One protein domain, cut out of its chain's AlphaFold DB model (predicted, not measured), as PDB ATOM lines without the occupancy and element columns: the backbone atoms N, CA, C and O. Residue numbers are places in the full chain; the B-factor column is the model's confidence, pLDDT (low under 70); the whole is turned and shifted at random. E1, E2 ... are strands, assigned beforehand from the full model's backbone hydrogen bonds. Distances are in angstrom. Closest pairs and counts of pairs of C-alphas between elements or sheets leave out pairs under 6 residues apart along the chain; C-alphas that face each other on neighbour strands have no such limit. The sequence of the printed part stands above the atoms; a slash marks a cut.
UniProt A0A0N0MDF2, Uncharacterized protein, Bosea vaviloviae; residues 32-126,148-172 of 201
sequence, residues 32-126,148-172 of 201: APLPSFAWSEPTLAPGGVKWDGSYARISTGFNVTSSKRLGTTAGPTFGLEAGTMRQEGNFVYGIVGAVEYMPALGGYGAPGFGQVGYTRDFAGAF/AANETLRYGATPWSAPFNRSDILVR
ATOM      1  N   ALA A  32     113.574  -8.754  47.950       59.81
ATOM      2  CA  ALA A  32     113.466 -10.119  48.452       59.81
ATOM      3  C   ALA A  32     114.123 -10.196  49.837       59.81
ATOM      4  O   ALA A  32     115.209 -10.766  49.972       59.81
ATOM      5  N   PRO A  33     113.531  -9.553  50.862       61.66
ATOM      6  CA  PRO A  33     114.038  -9.692  52.215       61.66
ATOM      7  C   PRO A  33     113.960 -11.147  52.646       61.66
ATOM      8  O   PRO A  33     112.877 -11.735  52.663       61.66
ATOM      9  N   LEU A  34     115.106 -11.704  53.027       63.50
ATOM     10  CA  LEU A  34     115.179 -13.001  53.679       63.50
ATOM     11  C   LEU A  34     114.395 -12.902  55.002       63.50
ATOM     12  O   LEU A  34     114.747 -12.077  55.849       63.50
ATOM     13  N   PRO A  35     113.305 -13.663  55.197       59.44
ATOM     14  CA  PRO A  35     112.625 -13.673  56.482       59.44
ATOM     15  C   PRO A  35     113.552 -14.183  57.577       59.44
ATOM     16  O   PRO A  35     114.334 -15.114  57.363       59.44
ATOM     17  N   SER A  36     113.478 -13.548  58.742       61.75
ATOM     18  CA  SER A  36     114.282 -13.942  59.886       61.75
ATOM     19  C   SER A  36     113.428 -14.876  60.718       61.75
ATOM     20  O   SER A  36     112.605 -14.439  61.519       61.75
ATOM     21  N   PHE A  37     113.619 -16.171  60.513       60.97
ATOM     22  CA  PHE A  37     112.990 -17.170  61.360       60.97
ATOM     23  C   PHE A  37     113.780 -17.327  62.657       60.97
ATOM     24  O   PHE A  37     114.930 -16.892  62.758       60.97
ATOM     25  N   ALA A  38     113.132 -17.900  63.669       54.72
ATOM     26  CA  ALA A  38     113.812 -18.265  64.901       54.72
ATOM     27  C   ALA A  38     115.005 -19.189  64.593       54.72
ATOM     28  O   ALA A  38     115.079 -19.805  63.536       54.72
ATOM     29  N   TRP A  39     115.958 -19.297  65.511       54.91
ATOM     30  CA  TRP A  39     116.917 -20.394  65.449       54.91
ATOM     31  C   TRP A  39     116.467 -21.520  66.357       54.91
ATOM     32  O   TRP A  39     115.901 -21.301  67.433       54.91
ATOM     33  N   SER A  40     116.730 -22.744  65.909       52.47
ATOM     34  CA  SER A  40     116.589 -23.907  66.757       52.47
ATOM     35  C   SER A  40     117.664 -23.844  67.837       52.47
ATOM     36  O   SER A  40     118.832 -24.086  67.551       52.47
ATOM     37  N   GLU A  41     117.299 -23.563  69.086       52.53
ATOM     38  CA  GLU A  41     118.156 -23.983  70.195       52.53
ATOM     39  C   GLU A  41     118.255 -25.528  70.176       52.53
ATOM     40  O   GLU A  41     117.294 -26.219  69.803       52.53
ATOM     41  N   PRO A  42     119.381 -26.128  70.557       53.53
ATOM     42  CA  PRO A  42     119.455 -27.565  70.770       53.53
ATOM     43  C   PRO A  42     118.472 -27.987  71.868       53.53
ATOM     44  O   PRO A  42     118.187 -27.227  72.796       53.53
ATOM     45  N   THR A  43     117.922 -29.195  71.774       51.19
ATOM     46  CA  THR A  43     117.139 -29.759  72.877       51.19
ATOM     47  C   THR A  43     118.110 -30.283  73.936       51.19
ATOM     48  O   THR A  43     119.135 -30.882  73.625       51.19
ATOM     49  N   LEU A  44     117.815 -30.040  75.209       54.88
ATOM     50  CA  LEU A  44     118.619 -30.552  76.315       54.88
ATOM     51  C   LEU A  44     118.174 -31.981  76.643       54.88
ATOM     52  O   LEU A  44     116.992 -32.222  76.882       54.88
ATOM     53  N   ALA A  45     119.116 -32.920  76.693       48.75
ATOM     54  CA  ALA A  45     118.912 -34.249  77.264       48.75
ATOM     55  C   ALA A  45     119.984 -34.510  78.336       48.75
ATOM     56  O   ALA A  45     121.080 -33.948  78.247       48.75
ATOM     57  N   PRO A  46     119.722 -35.355  79.350       39.88
ATOM     58  CA  PRO A  46     120.774 -35.805  80.254       39.88
ATOM     59  C   PRO A  46     121.876 -36.490  79.425       39.88
ATOM     60  O   PRO A  46     121.643 -37.566  78.881       39.88
ATOM     61  N   GLY A  47     123.041 -35.843  79.272       52.66
ATOM     62  CA  GLY A  47     124.162 -36.363  78.472       52.66
ATOM     63  C   GLY A  47     124.799 -35.406  77.454       52.66
ATOM     64  O   GLY A  47     125.806 -35.783  76.866       52.66
ATOM     65  N   GLY A  48     124.277 -34.189  77.256       62.69
ATOM     66  CA  GLY A  48     124.918 -33.173  76.408       62.69
ATOM     67  C   GLY A  48     123.948 -32.414  75.503       62.69
ATOM     68  O   GLY A  48     122.733 -32.426  75.713       62.69
ATOM     69  N   VAL A  49     124.505 -31.740  74.495       69.81
ATOM     70  CA  VAL A  49     123.755 -31.009  73.464       69.81
ATOM     71  C   VAL A  49     123.100 -32.019  72.522       69.81
ATOM     72  O   VAL A  49     123.798 -32.778  71.851       69.81
ATOM     73  N   LYS A  50     121.764 -32.044  72.473       75.62
ATOM     74  CA  LYS A  50     121.014 -32.935  71.583       75.62
ATOM     75  C   LYS A  50     120.500 -32.155  70.372       75.62
ATOM     76  O   LYS A  50     119.732 -31.200  70.513       75.62
ATOM     77  N   TRP A  51     120.929 -32.574  69.185       80.06
ATOM     78  CA  TRP A  51     120.567 -31.939  67.914       80.06
ATOM     79  C   TRP A  51     119.432 -32.664  67.176       80.06
ATOM     80  O   TRP A  51     118.904 -32.132  66.201       80.06
ATOM     81  N   ASP A  52     119.035 -33.855  67.633       85.69
ATOM     82  CA  ASP A  52     117.870 -34.596  67.149       85.69
ATOM     83  C   ASP A  52     116.628 -34.406  68.033       85.69
ATOM     84  O   ASP A  52     116.700 -34.130  69.232       85.69
ATOM     85  N   GLY A  53     115.461 -34.621  67.432       85.31
ATOM     86  CA  GLY A  53     114.164 -34.527  68.085       85.31
ATOM     87  C   GLY A  53     113.202 -33.596  67.362       85.31
ATOM     88  O   GLY A  53     113.544 -32.922  66.390       85.31
ATOM     89  N   SER A  54     111.965 -33.578  67.850       85.44
ATOM     90  CA  SER A  54     110.943 -32.637  67.400       85.44
ATOM     91  C   SER A  54     110.857 -31.463  68.362       85.44
ATOM     92  O   SER A  54     110.913 -31.650  69.577       85.44
ATOM     93  N   TYR A  55     110.691 -30.260  67.825       81.94
ATOM     94  CA  TYR A  55     110.596 -29.035  68.608       81.94
ATOM     95  C   TYR A  55     109.519 -28.106  68.049       81.94
ATOM     96  O   TYR A  55     109.178 -28.160  66.869       81.94
ATOM     97  N   ALA A  56     109.006 -27.239  68.918       83.38
ATOM     98  CA  ALA A  56     108.166 -26.103  68.571       83.38
ATOM     99  C   ALA A  56     108.566 -24.926  69.466       83.38
ATOM    100  O   ALA A  56     108.799 -25.107  70.662       83.38
ATOM    101  N   ARG A  57     108.695 -23.734  68.888       75.88
ATOM    102  CA  ARG A  57     109.236 -22.544  69.543       75.88
ATOM    103  C   ARG A  57     108.497 -21.291  69.138       75.88
ATOM    104  O   ARG A  57     107.991 -21.185  68.026       75.88
ATOM    105  N   ILE A  58     108.519 -20.335  70.057       81.94
ATOM    106  CA  ILE A  58     108.084 -18.962  69.843       81.94
ATOM    107  C   ILE A  58     109.331 -18.085  69.894       81.94
ATOM    108  O   ILE A  58     110.154 -18.250  70.792       81.94
ATOM    109  N   SER A  59     109.478 -17.162  68.951       78.12
ATOM    110  CA  SER A  59     110.549 -16.172  68.952       78.12
ATOM    111  C   SER A  59     109.999 -14.758  68.951       78.12
ATOM    112  O   SER A  59     108.916 -14.476  68.439       78.12
ATOM    113  N   THR A  60     110.787 -13.852  69.515       83.56
ATOM    114  CA  THR A  60     110.588 -12.414  69.380       83.56
ATOM    115  C   THR A  60     111.887 -11.791  68.907       83.56
ATOM    116  O   THR A  60     112.956 -12.197  69.360       83.56
ATOM    117  N   GLY A  61     111.815 -10.800  68.031       81.62
ATOM    118  CA  GLY A  61     113.002 -10.151  67.494       81.62
ATOM    119  C   GLY A  61     112.711  -8.759  66.966       81.62
ATOM    120  O   GLY A  61     111.668  -8.171  67.248       81.62
ATOM    121  N   PHE A  62     113.658  -8.235  66.200       83.94
ATOM    122  CA  PHE A  62     113.525  -6.970  65.499       83.94
ATOM    123  C   PHE A  62     114.174  -7.112  64.128       83.94
ATOM    124  O   PHE A  62     115.320  -7.547  64.027       83.94
ATOM    125  N   ASN A  63     113.443  -6.756  63.078       81.00
ATOM    126  CA  ASN A  63     113.917  -6.857  61.707       81.00
ATOM    127  C   ASN A  63     113.961  -5.464  61.086       81.00
ATOM    128  O   ASN A  63     113.050  -4.654  61.265       81.00
ATOM    129  N   VAL A  64     115.047  -5.194  60.367       81.06
ATOM    130  CA  VAL A  64     115.237  -3.981  59.582       81.06
ATOM    131  C   VAL A  64     115.549  -4.402  58.162       81.06
ATOM    132  O   VAL A  64     116.558  -5.049  57.897       81.06
ATOM    133  N   THR A  65     114.705  -3.986  57.228       77.88
ATOM    134  CA  THR A  65     114.952  -4.182  55.806       77.88
ATOM    135  C   THR A  65     115.031  -2.830  55.118       77.88
ATOM    136  O   THR A  65     114.121  -2.015  55.235       77.88
ATOM    137  N   SER A  66     116.100  -2.587  54.360       76.62
ATOM    138  CA  SER A  66     116.267  -1.354  53.589       76.62
ATOM    139  C   SER A  66     116.404  -1.631  52.097       76.62
ATOM    140  O   SER A  66     117.018  -2.611  51.674       76.62
ATOM    141  N   SER A  67     115.824  -0.748  51.292       72.62
ATOM    142  CA  SER A  67     115.871  -0.760  49.838       72.62
ATOM    143  C   SER A  67     116.290   0.602  49.315       72.62
ATOM    144  O   SER A  67     115.767   1.628  49.743       72.62
ATOM    145  N   LYS A  68     117.121   0.614  48.267       72.19
ATOM    146  CA  LYS A  68     117.436   1.848  47.526       72.19
ATOM    147  C   LYS A  68     116.197   2.510  46.911       72.19
ATOM    148  O   LYS A  68     116.225   3.708  46.664       72.19
ATOM    149  N   ARG A  69     115.149   1.735  46.601       69.25
ATOM    150  CA  ARG A  69     113.959   2.217  45.873       69.25
ATOM    151  C   ARG A  69     112.693   2.285  46.721       69.25
ATOM    152  O   ARG A  69     111.801   3.047  46.383       69.25
ATOM    153  N   LEU A  70     112.601   1.469  47.771       70.38
ATOM    154  CA  LEU A  70     111.373   1.279  48.559       70.38
ATOM    155  C   LEU A  70     111.480   1.823  49.992       70.38
ATOM    156  O   LEU A  70     110.569   1.632  50.791       70.38
ATOM    157  N   GLY A  71     112.597   2.480  50.317       72.12
ATOM    158  CA  GLY A  71     112.867   2.989  51.654       72.12
ATOM    159  C   GLY A  71     113.276   1.895  52.639       72.12
ATOM    160  O   GLY A  71     113.640   0.779  52.260       72.12
ATOM    161  N   THR A  72     113.246   2.246  53.919       77.56
ATOM    162  CA  THR A  72     113.543   1.339  55.031       77.56
ATOM    163  C   THR A  72     112.244   0.962  55.723       77.56
ATOM    164  O   THR A  72     111.383   1.810  55.902       77.56
ATOM    165  N   THR A  73     112.110  -0.299  56.114       77.06
ATOM    166  CA  THR A  73     111.050  -0.804  56.984       77.06
ATOM    167  C   THR A  73     111.699  -1.443  58.202       77.06
ATOM    168  O   THR A  73     112.751  -2.081  58.093       77.06
ATOM    169  N   ALA A  74     111.116  -1.226  59.373       80.94
ATOM    170  CA  ALA A  74     111.621  -1.782  60.615       80.94
ATOM    171  C   ALA A  74     110.466  -2.083  61.564       80.94
ATOM    172  O   ALA A  74     109.513  -1.302  61.654       80.94
ATOM    173  N   GLY A  75     110.570  -3.189  62.290       82.06
ATOM    174  CA  GLY A  75     109.559  -3.568  63.262       82.06
ATOM    175  C   GLY A  75     109.972  -4.758  64.124       82.06
ATOM    176  O   GLY A  75     110.890  -5.501  63.765       82.06
ATOM    177  N   PRO A  76     109.305  -4.940  65.277       85.25
ATOM    178  CA  PRO A  76     109.429  -6.153  66.058       85.25
ATOM    179  C   PRO A  76     108.884  -7.330  65.253       85.25
ATOM    180  O   PRO A  76     107.956  -7.178  64.461       85.25
ATOM    181  N   THR A  77     109.436  -8.508  65.486       84.69
ATOM    182  CA  THR A  77     109.012  -9.748  64.838       84.69
ATOM    183  C   THR A  77     108.547 -10.738  65.888       84.69
ATOM    184  O   THR A  77     109.155 -10.841  66.952       84.69
ATOM    185  N   PHE A  78     107.502 -11.494  65.577       85.88
ATOM    186  CA  PHE A  78     106.996 -12.598  66.384       85.88
ATOM    187  C   PHE A  78     106.993 -13.846  65.516       85.88
ATOM    188  O   PHE A  78     106.290 -13.894  64.510       85.88
ATOM    189  N   GLY A  79     107.807 -14.834  65.863       84.00
ATOM    190  CA  GLY A  79     107.956 -16.058  65.092       84.00
ATOM    191  C   GLY A  79     107.402 -17.271  65.819       84.00
ATOM    192  O   GLY A  79     107.428 -17.348  67.043       84.00
ATOM    193  N   LEU A  80     106.934 -18.238  65.045       85.12
ATOM    194  CA  LEU A  80     106.694 -19.607  65.456       85.12
ATOM    195  C   LEU A  80     107.535 -20.502  64.557       85.12
ATOM    196  O   LEU A  80     107.447 -20.398  63.338       85.12
ATOM    197  N   GLU A  81     108.333 -21.384  65.138       84.75
ATOM    198  CA  GLU A  81     109.100 -22.375  64.388       84.75
ATOM    199  C   GLU A  81     108.855 -23.755  64.970       84.75
ATOM    200  O   GLU A  81     108.919 -23.941  66.183       84.75
ATOM    201  N   ALA A  82     108.609 -24.733  64.112       86.19
ATOM    202  CA  ALA A  82     108.546 -26.126  64.495       86.19
ATOM    203  C   ALA A  82     109.331 -26.973  63.503       86.19
ATOM    204  O   ALA A  82     109.328 -26.720  62.301       86.19
ATOM    205  N   GLY A  83     109.990 -28.007  63.999       86.56
ATOM    206  CA  GLY A  83     110.787 -28.875  63.155       86.56
ATOM    207  C   GLY A  83     110.998 -30.241  63.768       86.56
ATOM    208  O   GLY A  83     110.741 -30.466  64.951       86.56
ATOM    209  N   THR A  84     111.459 -31.163  62.938       89.81
ATOM    210  CA  THR A  84     111.913 -32.482  63.364       89.81
ATOM    211  C   THR A  84     113.286 -32.737  62.773       89.81
ATOM    212  O   THR A  84     113.479 -32.628  61.563       89.81
ATOM    213  N   MET A  85     114.238 -33.036  63.647       90.19
ATOM    214  CA  MET A  85     115.629 -33.298  63.316       90.19
ATOM    215  C   MET A  85     115.975 -34.736  63.685       90.19
ATOM    216  O   MET A  85     115.491 -35.285  64.676       90.19
ATOM    217  N   ARG A  86     116.840 -35.348  62.890       91.00
ATOM    218  CA  ARG A  86     117.460 -36.640  63.148       91.00
ATOM    219  C   ARG A  86     118.964 -36.474  63.097       91.00
ATOM    220  O   ARG A  86     119.477 -35.718  62.275       91.00
ATOM    221  N   GLN A  87     119.649 -37.188  63.976       90.75
ATOM    222  CA  GLN A  87     121.097 -37.207  64.040       90.75
ATOM    223  C   GLN A  87     121.588 -38.632  63.797       90.75
ATOM    224  O   GLN A  87     121.162 -39.570  64.468       90.75
ATOM    225  N   GLU A  88     122.499 -38.780  62.843       90.94
ATOM    226  CA  GLU A  88     123.181 -40.024  62.504       90.94
ATOM    227  C   GLU A  88     124.692 -39.790  62.621       90.94
ATOM    228  O   GLU A  88     125.338 -39.221  61.738       90.94
ATOM    229  N   GLY A  89     125.261 -40.177  63.766       89.00
ATOM    230  CA  GLY A  89     126.651 -39.866  64.101       89.00
ATOM    231  C   GLY A  89     126.882 -38.354  64.175       89.00
ATOM    232  O   GLY A  89     126.278 -37.671  65.004       89.00
ATOM    233  N   ASN A  90     127.738 -37.840  63.289       91.75
ATOM    234  CA  ASN A  90     128.047 -36.410  63.197       91.75
ATOM    235  C   ASN A  90     127.137 -35.661  62.213       91.75
ATOM    236  O   ASN A  90     127.284 -34.453  62.066       91.75
ATOM    237  N   PHE A  91     126.229 -36.343  61.516       93.12
ATOM    238  CA  PHE A  91     125.315 -35.711  60.569       93.12
ATOM    239  C   PHE A  91     123.971 -35.427  61.228       93.12
ATOM    240  O   PHE A  91     123.427 -36.278  61.925       93.12
ATOM    241  N   VAL A  92     123.420 -34.242  60.976       91.62
ATOM    242  CA  VAL A  92     122.109 -33.810  61.469       91.62
ATOM    243  C   VAL A  92     121.272 -33.367  60.280       91.62
ATOM    244  O   VAL A  92     121.709 -32.538  59.484       91.62
ATOM    245  N   TYR A  93     120.062 -33.892  60.141       93.31
ATOM    246  CA  TYR A  93     119.167 -33.524  59.051       93.31
ATOM    247  C   TYR A  93     117.712 -33.507  59.497       93.31
ATOM    248  O   TYR A  93     117.330 -34.183  60.449       93.31
ATOM    249  N   GLY A  94     116.878 -32.731  58.821       92.62
ATOM    250  CA  GLY A  94     115.488 -32.609  59.213       92.62
ATOM    251  C   GLY A  94     114.705 -31.589  58.418       92.62
ATOM    252  O   GLY A  94     115.187 -31.009  57.444       92.62
ATOM    253  N   ILE A  95     113.469 -31.394  58.854       91.69
ATOM    254  CA  ILE A  95     112.508 -30.493  58.230       91.69
ATOM    255  C   ILE A  95     112.125 -29.434  59.254       91.69
ATOM    256  O   ILE A  95     111.860 -29.754  60.413       91.69
ATOM    257  N   VAL A  96     112.076 -28.185  58.804       88.88
ATOM    258  CA  VAL A  96     111.751 -27.010  59.605       88.88
ATOM    259  C   VAL A  96     110.647 -26.229  58.904       88.88
ATOM    260  O   VAL A  96     110.733 -25.928  57.715       88.88
ATOM    261  N   GLY A  97     109.598 -25.907  59.649       89.44
ATOM    262  CA  GLY A  97     108.536 -25.001  59.251       89.44
ATOM    263  C   GLY A  97     108.528 -23.790  60.170       89.44
ATOM    264  O   GLY A  97     108.599 -23.936  61.389       89.44
ATOM    265  N   ALA A  98     108.421 -22.597  59.601       87.94
ATOM    266  CA  ALA A  98     108.401 -21.368  60.375       87.94
ATOM    267  C   ALA A  98     107.354 -20.390  59.850       87.94
ATOM    268  O   ALA A  98     107.057 -20.363  58.658       87.94
ATOM    269  N   VAL A  99     106.797 -19.585  60.746       88.06
ATOM    270  CA  VAL A  99     105.908 -18.461  60.451       88.06
ATOM    271  C   VAL A  99     106.382 -17.266  61.265       88.06
ATOM    272  O   VAL A  99     106.695 -17.397  62.438       88.06
ATOM    273  N   GLU A 100     106.445 -16.098  60.651       87.31
ATOM    274  CA  GLU A 100     106.887 -14.833  61.223       87.31
ATOM    275  C   GLU A 100     105.793 -13.789  60.972       87.31
ATOM    276  O   GLU A 100     105.320 -13.632  59.845       87.31
ATOM    277  N   TYR A 101     105.404 -13.068  62.016       85.62
ATOM    278  CA  TYR A 101     104.555 -11.888  61.952       85.62
ATOM    279  C   TYR A 101     105.382 -10.649  62.291       85.62
ATOM    280  O   TYR A 101     106.058 -10.614  63.321       85.62
ATOM    281  N   MET A 102     105.315  -9.622  61.449       84.50
ATOM    282  CA  MET A 102     106.029  -8.361  61.647       84.50
ATOM    283  C   MET A 102     105.067  -7.184  61.437       84.50
ATOM    284  O   MET A 102     104.836  -6.772  60.300       84.50
ATOM    285  N   PRO A 103     104.490  -6.607  62.506       77.75
ATOM    286  CA  PRO A 103     103.649  -5.429  62.364       77.75
ATOM    287  C   PRO A 103     104.470  -4.230  61.877       77.75
ATOM    288  O   PRO A 103     105.557  -3.941  62.384       77.75
ATOM    289  N   ALA A 104     103.914  -3.476  60.931       70.50
ATOM    290  CA  ALA A 104     104.494  -2.207  60.510       70.50
ATOM    291  C   ALA A 104     104.418  -1.164  61.647       70.50
ATOM    292  O   ALA A 104     103.329  -0.843  62.127       70.50
ATOM    293  N   LEU A 105     105.559  -0.592  62.046       69.50
ATOM    294  CA  LEU A 105     105.647   0.503  63.026       69.50
ATOM    295  C   LEU A 105     106.073   1.823  62.369       69.50
ATOM    296  O   LEU A 105     106.642   1.820  61.294       69.50
ATOM    297  N   GLY A 106     105.819   2.975  62.996       60.88
ATOM    298  CA  GLY A 106     106.481   4.236  62.615       60.88
ATOM    299  C   GLY A 106     106.166   4.785  61.214       60.88
ATOM    300  O   GLY A 106     107.076   5.107  60.458       60.88
ATOM    301  N   GLY A 107     104.888   4.926  60.851       60.81
ATOM    302  CA  GLY A 107     104.474   5.606  59.610       60.81
ATOM    303  C   GLY A 107     104.638   4.787  58.322       60.81
ATOM    304  O   GLY A 107     104.023   5.130  57.315       60.81
ATOM    305  N   TYR A 108     105.345   3.649  58.350       66.69
ATOM    306  CA  TYR A 108     105.457   2.741  57.194       66.69
ATOM    307  C   TYR A 108     104.104   2.184  56.732       66.69
ATOM    308  O   TYR A 108     103.952   1.782  55.579       66.69
ATOM    309  N   GLY A 109     103.097   2.201  57.612       65.56
ATOM    310  CA  GLY A 109     101.735   1.811  57.278       65.56
ATOM    311  C   GLY A 109     100.933   2.847  56.474       65.56
ATOM    312  O   GLY A 109      99.924   2.480  55.875       65.56
ATOM    313  N   ALA A 110     101.360   4.111  56.444       72.38
ATOM    314  CA  ALA A 110     100.675   5.203  55.756       72.38
ATOM    315  C   ALA A 110     101.715   6.185  55.179       72.38
ATOM    316  O   ALA A 110     102.042   7.186  55.821       72.38
ATOM    317  N   PRO A 111     102.272   5.893  53.989       76.31
ATOM    318  CA  PRO A 111     103.283   6.746  53.382       76.31
ATOM    319  C   PRO A 111     102.745   8.156  53.114       76.31
ATOM    320  O   PRO A 111     101.597   8.336  52.702       76.31
ATOM    321  N   GLY A 112     103.601   9.158  53.323       79.44
ATOM    322  CA  GLY A 112     103.295  10.558  53.030       79.44
ATOM    323  C   GLY A 112     103.119  10.845  51.532       79.44
ATOM    324  O   GLY A 112     103.294   9.976  50.679       79.44
ATOM    325  N   PHE A 113     102.788  12.089  51.192       82.44
ATOM    326  CA  PHE A 113     102.568  12.509  49.804       82.44
ATOM    327  C   PHE A 113     103.781  12.206  48.902       82.44
ATOM    328  O   PHE A 113     104.910  12.569  49.229       82.44
ATOM    329  N   GLY A 114     103.547  11.535  47.771       80.25
ATOM    330  CA  GLY A 114     104.578  11.135  46.809       80.25
ATOM    331  C   GLY A 114     105.523  10.025  47.285       80.25
ATOM    332  O   GLY A 114     106.506   9.748  46.602       80.25
ATOM    333  N   GLN A 115     105.259   9.400  48.436       80.19
ATOM    334  CA  GLN A 115     106.111   8.358  49.014       80.19
ATOM    335  C   GLN A 115     105.591   6.950  48.711       80.19
ATOM    336  O   GLN A 115     104.394   6.730  48.515       80.19
ATOM    337  N   VAL A 116     106.508   5.983  48.738       79.38
ATOM    338  CA  VAL A 116     106.207   4.548  48.681       79.38
ATOM    339  C   VAL A 116     106.769   3.895  49.934       79.38
ATOM    340  O   VAL A 116     107.927   4.107  50.279       79.38
ATOM    341  N   GLY A 117     105.938   3.112  50.613       78.25
ATOM    342  CA  GLY A 117     106.321   2.302  51.761       78.25
ATOM    343  C   GLY A 117     106.227   0.819  51.433       78.25
ATOM    344  O   GLY A 117     105.344   0.392  50.690       78.25
ATOM    345  N   TYR A 118     107.126   0.032  52.015       79.56
ATOM    346  CA  TYR A 118     107.046  -1.422  52.002       79.56
ATOM    347  C   TYR A 118     106.728  -1.944  53.403       79.56
ATOM    348  O   TYR A 118     107.380  -1.572  54.386       79.56
ATOM    349  N   THR A 119     105.767  -2.859  53.485       80.12
ATOM    350  CA  THR A 119     105.472  -3.620  54.699       80.12
ATOM    351  C   THR A 119     105.385  -5.106  54.378       80.12
ATOM    352  O   THR A 119     104.919  -5.495  53.307       80.12
ATOM    353  N   ARG A 120     105.817  -5.942  55.321       82.50
ATOM    354  CA  ARG A 120     105.631  -7.392  55.269       82.50
ATOM    355  C   ARG A 120     104.987  -7.820  56.563       82.50
ATOM    356  O   ARG A 120     105.666  -7.851  57.579       82.50
ATOM    357  N   ASP A 121     103.708  -8.151  56.499       80.56
ATOM    358  CA  ASP A 121     102.956  -8.436  57.716       80.56
ATOM    359  C   ASP A 121     103.178  -9.890  58.143       80.56
ATOM    360  O   ASP A 121     103.429 -10.148  59.312       80.56
ATOM    361  N   PHE A 122     103.195 -10.831  57.192       84.62
ATOM    362  CA  PHE A 122     103.421 -12.253  57.460       84.62
ATOM    363  C   PHE A 122     104.438 -12.865  56.498       84.62
ATOM    364  O   PHE A 122     104.437 -12.565  55.303       84.62
ATOM    365  N   ALA A 123     105.263 -13.774  57.009       87.06
ATOM    366  CA  ALA A 123     106.091 -14.673  56.221       87.06
ATOM    367  C   ALA A 123     106.001 -16.093  56.780       87.06
ATOM    368  O   ALA A 123     105.928 -16.280  57.984       87.06
ATOM    369  N   GLY A 124     106.017 -17.096  55.919       88.50
ATOM    370  CA  GLY A 124     106.149 -18.496  56.285       88.50
ATOM    371  C   GLY A 124     107.264 -19.142  55.482       88.50
ATOM    372  O   GLY A 124     107.579 -18.681  54.387       88.50
ATOM    373  N   ALA A 125     107.865 -20.201  56.000       88.19
ATOM    374  CA  ALA A 125     108.805 -21.013  55.253       88.19
ATOM    375  C   ALA A 125     108.692 -22.485  55.603       88.19
ATOM    376  O   ALA A 125     108.312 -22.864  56.711       88.19
ATOM    377  N   PHE A 126     109.070 -23.295  54.626       92.06
ATOM    378  CA  PHE A 126     109.272 -24.719  54.763       92.06
ATOM    379  C   PHE A 126     110.640 -25.060  54.185       92.06
ATOM    380  O   PHE A 126     110.910 -24.809  53.007       92.06
ATOM    381  N   ALA A 148     107.164 -18.086  51.726       88.00
ATOM    382  CA  ALA A 148     106.019 -17.335  51.245       88.00
ATOM    383  C   ALA A 148     105.861 -16.087  52.111       88.00
ATOM    384  O   ALA A 148     105.794 -16.199  53.331       88.00
ATOM    385  N   ALA A 149     105.796 -14.902  51.515       86.12
ATOM    386  CA  ALA A 149     105.607 -13.655  52.254       86.12
ATOM    387  C   ALA A 149     104.420 -12.868  51.703       86.12
ATOM    388  O   ALA A 149     104.282 -12.739  50.489       86.12
ATOM    389  N   ASN A 150     103.588 -12.334  52.601       86.81
ATOM    390  CA  ASN A 150     102.580 -11.337  52.265       86.81
ATOM    391  C   ASN A 150     103.237  -9.955  52.288       86.81
ATOM    392  O   ASN A 150     103.489  -9.377  53.352       86.81
ATOM    393  N   GLU A 151     103.545  -9.457  51.099       83.31
ATOM    394  CA  GLU A 151     104.217  -8.185  50.894       83.31
ATOM    395  C   GLU A 151     103.208  -7.145  50.439       83.31
ATOM    396  O   GLU A 151     102.428  -7.373  49.519       83.31
ATOM    397  N   THR A 152     103.234  -5.979  51.076       83.56
ATOM    398  CA  THR A 152     102.359  -4.865  50.728       83.56
ATOM    399  C   THR A 152     103.188  -3.636  50.394       83.56
ATOM    400  O   THR A 152     103.933  -3.116  51.225       83.56
ATOM    401  N   LEU A 153     103.024  -3.145  49.167       81.81
ATOM    402  CA  LEU A 153     103.465  -1.817  48.766       81.81
ATOM    403  C   LEU A 153     102.344  -0.825  49.039       81.81
ATOM    404  O   LEU A 153     101.217  -0.989  48.574       81.81
ATOM    405  N   ARG A 154     102.667   0.212  49.797       82.94
ATOM    406  CA  ARG A 154     101.749   1.287  50.151       82.94
ATOM    407  C   ARG A 154     102.191   2.536  49.407       82.94
ATOM    408  O   ARG A 154     103.350   2.932  49.505       82.94
ATOM    409  N   TYR A 155     101.288   3.144  48.655       82.94
ATOM    410  CA  TYR A 155     101.550   4.354  47.884       82.94
ATOM    411  C   TYR A 155     100.814   5.517  48.537       82.94
ATOM    412  O   TYR A 155      99.600   5.457  48.741       82.94
ATOM    413  N   GLY A 156     101.548   6.574  48.875       84.31
ATOM    414  CA  GLY A 156     100.964   7.815  49.363       84.31
ATOM    415  C   GLY A 156     100.218   8.571  48.261       84.31
ATOM    416  O   GLY A 156     100.328   8.260  47.074       84.31
ATOM    417  N   ALA A 157      99.457   9.593  48.651       82.38
ATOM    418  CA  ALA A 157      98.749  10.449  47.697       82.38
ATOM    419  C   ALA A 157      99.728  11.149  46.735       82.38
ATOM    420  O   ALA A 157     100.838  11.507  47.123       82.38
ATOM    421  N   THR A 158      99.299  11.398  45.500       83.88
ATOM    422  CA  THR A 158     100.001  12.239  44.515       83.88
ATOM    423  C   THR A 158      99.040  13.318  43.997       83.88
ATOM    424  O   THR A 158      97.841  13.225  44.266       83.88
ATOM    425  N   PRO A 159      99.490  14.320  43.210       84.69
ATOM    426  CA  PRO A 159      98.577  15.308  42.624       84.69
ATOM    427  C   PRO A 159      97.482  14.695  41.733       84.69
ATOM    428  O   PRO A 159      96.495  15.358  41.429       84.69
ATOM    429  N   TRP A 160      97.654  13.438  41.306       82.44
ATOM    430  CA  TRP A 160      96.777  12.760  40.349       82.44
ATOM    431  C   TRP A 160      96.190  11.443  40.875       82.44
ATOM    432  O   TRP A 160      95.510  10.742  40.118       82.44
ATOM    433  N   SER A 161      96.458  11.066  42.131       77.75
ATOM    434  CA  SER A 161      95.959   9.825  42.736       77.75
ATOM    435  C   SER A 161      95.786   9.929  44.251       77.75
ATOM    436  O   SER A 161      96.656  10.440  44.954       77.75
ATOM    437  N   ALA A 162      94.697   9.357  44.764       83.38
ATOM    438  CA  ALA A 162      94.569   9.056  46.187       83.38
ATOM    439  C   ALA A 162      95.592   7.977  46.619       83.38
ATOM    440  O   ALA A 162      96.117   7.268  45.752       83.38
ATOM    441  N   PRO A 163      95.894   7.848  47.926       82.81
ATOM    442  CA  PRO A 163      96.703   6.747  48.438       82.81
ATOM    443  C   PRO A 163      96.060   5.396  48.110       82.81
ATOM    444  O   PRO A 163      94.838   5.265  48.160       82.81
ATOM    445  N   PHE A 164      96.876   4.389  47.813       81.81
ATOM    446  CA  PHE A 164      96.402   3.029  47.558       81.81
ATOM    447  C   PHE A 164      97.446   1.997  47.988       81.81
ATOM    448  O   PHE A 164      98.638   2.294  48.071       81.81
ATOM    449  N   ASN A 165      96.997   0.768  48.238       83.31
ATOM    450  CA  ASN A 165      97.855  -0.344  48.634       83.31
ATOM    451  C   ASN A 165      97.814  -1.446  47.578       83.31
ATOM    452  O   ASN A 165      96.793  -1.662  46.927       83.31
ATOM    453  N   ARG A 166      98.923  -2.169  47.446       80.00
ATOM    454  CA  ARG A 166      99.028  -3.373  46.630       80.00
ATOM    455  C   ARG A 166      99.685  -4.472  47.446       80.00
ATOM    456  O   ARG A 166     100.859  -4.351  47.787       80.00
ATOM    457  N   SER A 167      98.934  -5.532  47.709       83.44
ATOM    458  CA  SER A 167      99.400  -6.705  48.445       83.44
ATOM    459  C   SER A 167      99.540  -7.897  47.506       83.44
ATOM    460  O   SER A 167      98.718  -8.066  46.605       83.44
ATOM    461  N   ASP A 168     100.576  -8.701  47.707       82.56
ATOM    462  CA  ASP A 168     100.811  -9.932  46.954       82.56
ATOM    463  C   ASP A 168     101.464 -10.984  47.855       82.56
ATOM    464  O   ASP A 168     102.230 -10.654  48.767       82.56
ATOM    465  N   ILE A 169     101.150 -12.255  47.601       83.25
ATOM    466  CA  ILE A 169     101.769 -13.385  48.293       83.25
ATOM    467  C   ILE A 169     102.833 -13.953  47.369       83.25
ATOM    468  O   ILE A 169     102.532 -14.553  46.340       83.25
ATOM    469  N   LEU A 170     104.093 -13.777  47.750       83.44
ATOM    470  CA  LEU A 170     105.225 -14.171  46.925       83.44
ATOM    471  C   LEU A 170     105.893 -15.403  47.509       83.44
ATOM    472  O   LEU A 170     106.445 -15.349  48.608       83.44
ATOM    473  N   VAL A 171     105.867 -16.492  46.742       85.88
ATOM    474  CA  VAL A 171     106.576 -17.733  47.058       85.88
ATOM    475  C   VAL A 171     107.941 -17.706  46.382       85.88
ATOM    476  O   VAL A 171     108.029 -17.503  45.173       85.88
ATOM    477  N   ARG A 172     109.019 -17.886  47.142       86.81
ATOM    478  CA  ARG A 172     110.398 -17.814  46.652       86.81
ATOM    479  C   ARG A 172     111.211 -19.003  47.162       86.81
ATOM    480  O   ARG A 172     111.108 -19.324  48.348       86.81
TER     481      ARG A 172
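What this domain is: This is residues 32 to 126 and 148 to 172 of the 201 residues of an uncharacterized protein of Bosea vaviloviae (UniProt A0A0N0MDF2). One long, twisted sheet of six strands, E3 to E8, makes a rod-like body; its strands lie side by side in chain order, and E3, E4, E5 and E6 bend along their length. The tight turn between E4 and E5 lies toward one end of the rod, the short strands E1 and E2 lie toward that same end but apart from E4 and E5, and the link from E7 to E8 lies at the other end. The printed part has 120 residues with no named helix and eight named strands, E1 to E8, along the chain; the sheet's order is E3, E4, E5, E6, E7, E8, all antiparallel, and the class is all strand. The whole is loose, with a radius of gyration of the C-alphas of 18.7 A and spans of 67 by 24 by 21 A.

How they stand to each other: E1, residues 43 to 45, and E2, residues 48 to 50, meet only at a point, where C-alphas 43 and 50 face each other at 5.2 A. E2 runs on into E3, residues 53 to 67, across a break of 2 residues, at 74 degrees. E3, an edge strand, forms a hairpin with E4, residues 71 to 88; N 59 and O 79 are within hydrogen-bond range at 2.8 A. E4 and E5, residues 91 to 101, form a hairpin at 149 degrees, with N 86 and O 93 at 2.7 A. E5 and E6, residues 116 to 126, are a hairpin too, with N 100 and O 123 at 2.7 A. E3, E4, E5 and E6 are a meander, each strand the antiparallel neighbour of the one before. E6 and E7, residues 148 to 155, are antiparallel at 173 degrees, with N 124 and O 148 at 2.7 A. E7 and E8, residues 164 to 172, form a hairpin, with N 153 and O 166 at 2.8 A; E8 is the other edge strand. E3 and E8 are apart.

Where its parts are: E1 begins at C-alpha 43, (117.139, -29.759, 72.877), and is 6.5 A long; E2 is 6.2 A. E3 is 38.4 A long and bends by 67 degrees at residue 60. E4, 45.5 A, bends by 72 degrees at residue 76 and ends at C-alpha 88, (123.181, -40.024, 62.504). E5, 31.6 A, bends by 52 degrees at residue 95, and E6, 30.0 A, by 52 degrees at residue 121. E7 is 22.4 A long, and E8, 25.1 A, ends at C-alpha 172, (110.398, -17.814, 46.652).

The domain as a whole: The two C-alphas farthest apart, those of Gly 47 and Trp 160, are 67.9 A apart. Residues 127 to 147 are not printed, and C-alphas 126 and 148 are 8.8 A apart across that cut. The link from E5 to E6, residues 102 to 115, is long. The mean pLDDT of the printed part is 78.4; residues 32 to 49, residue 69 and residues 105 to 109 are under 70.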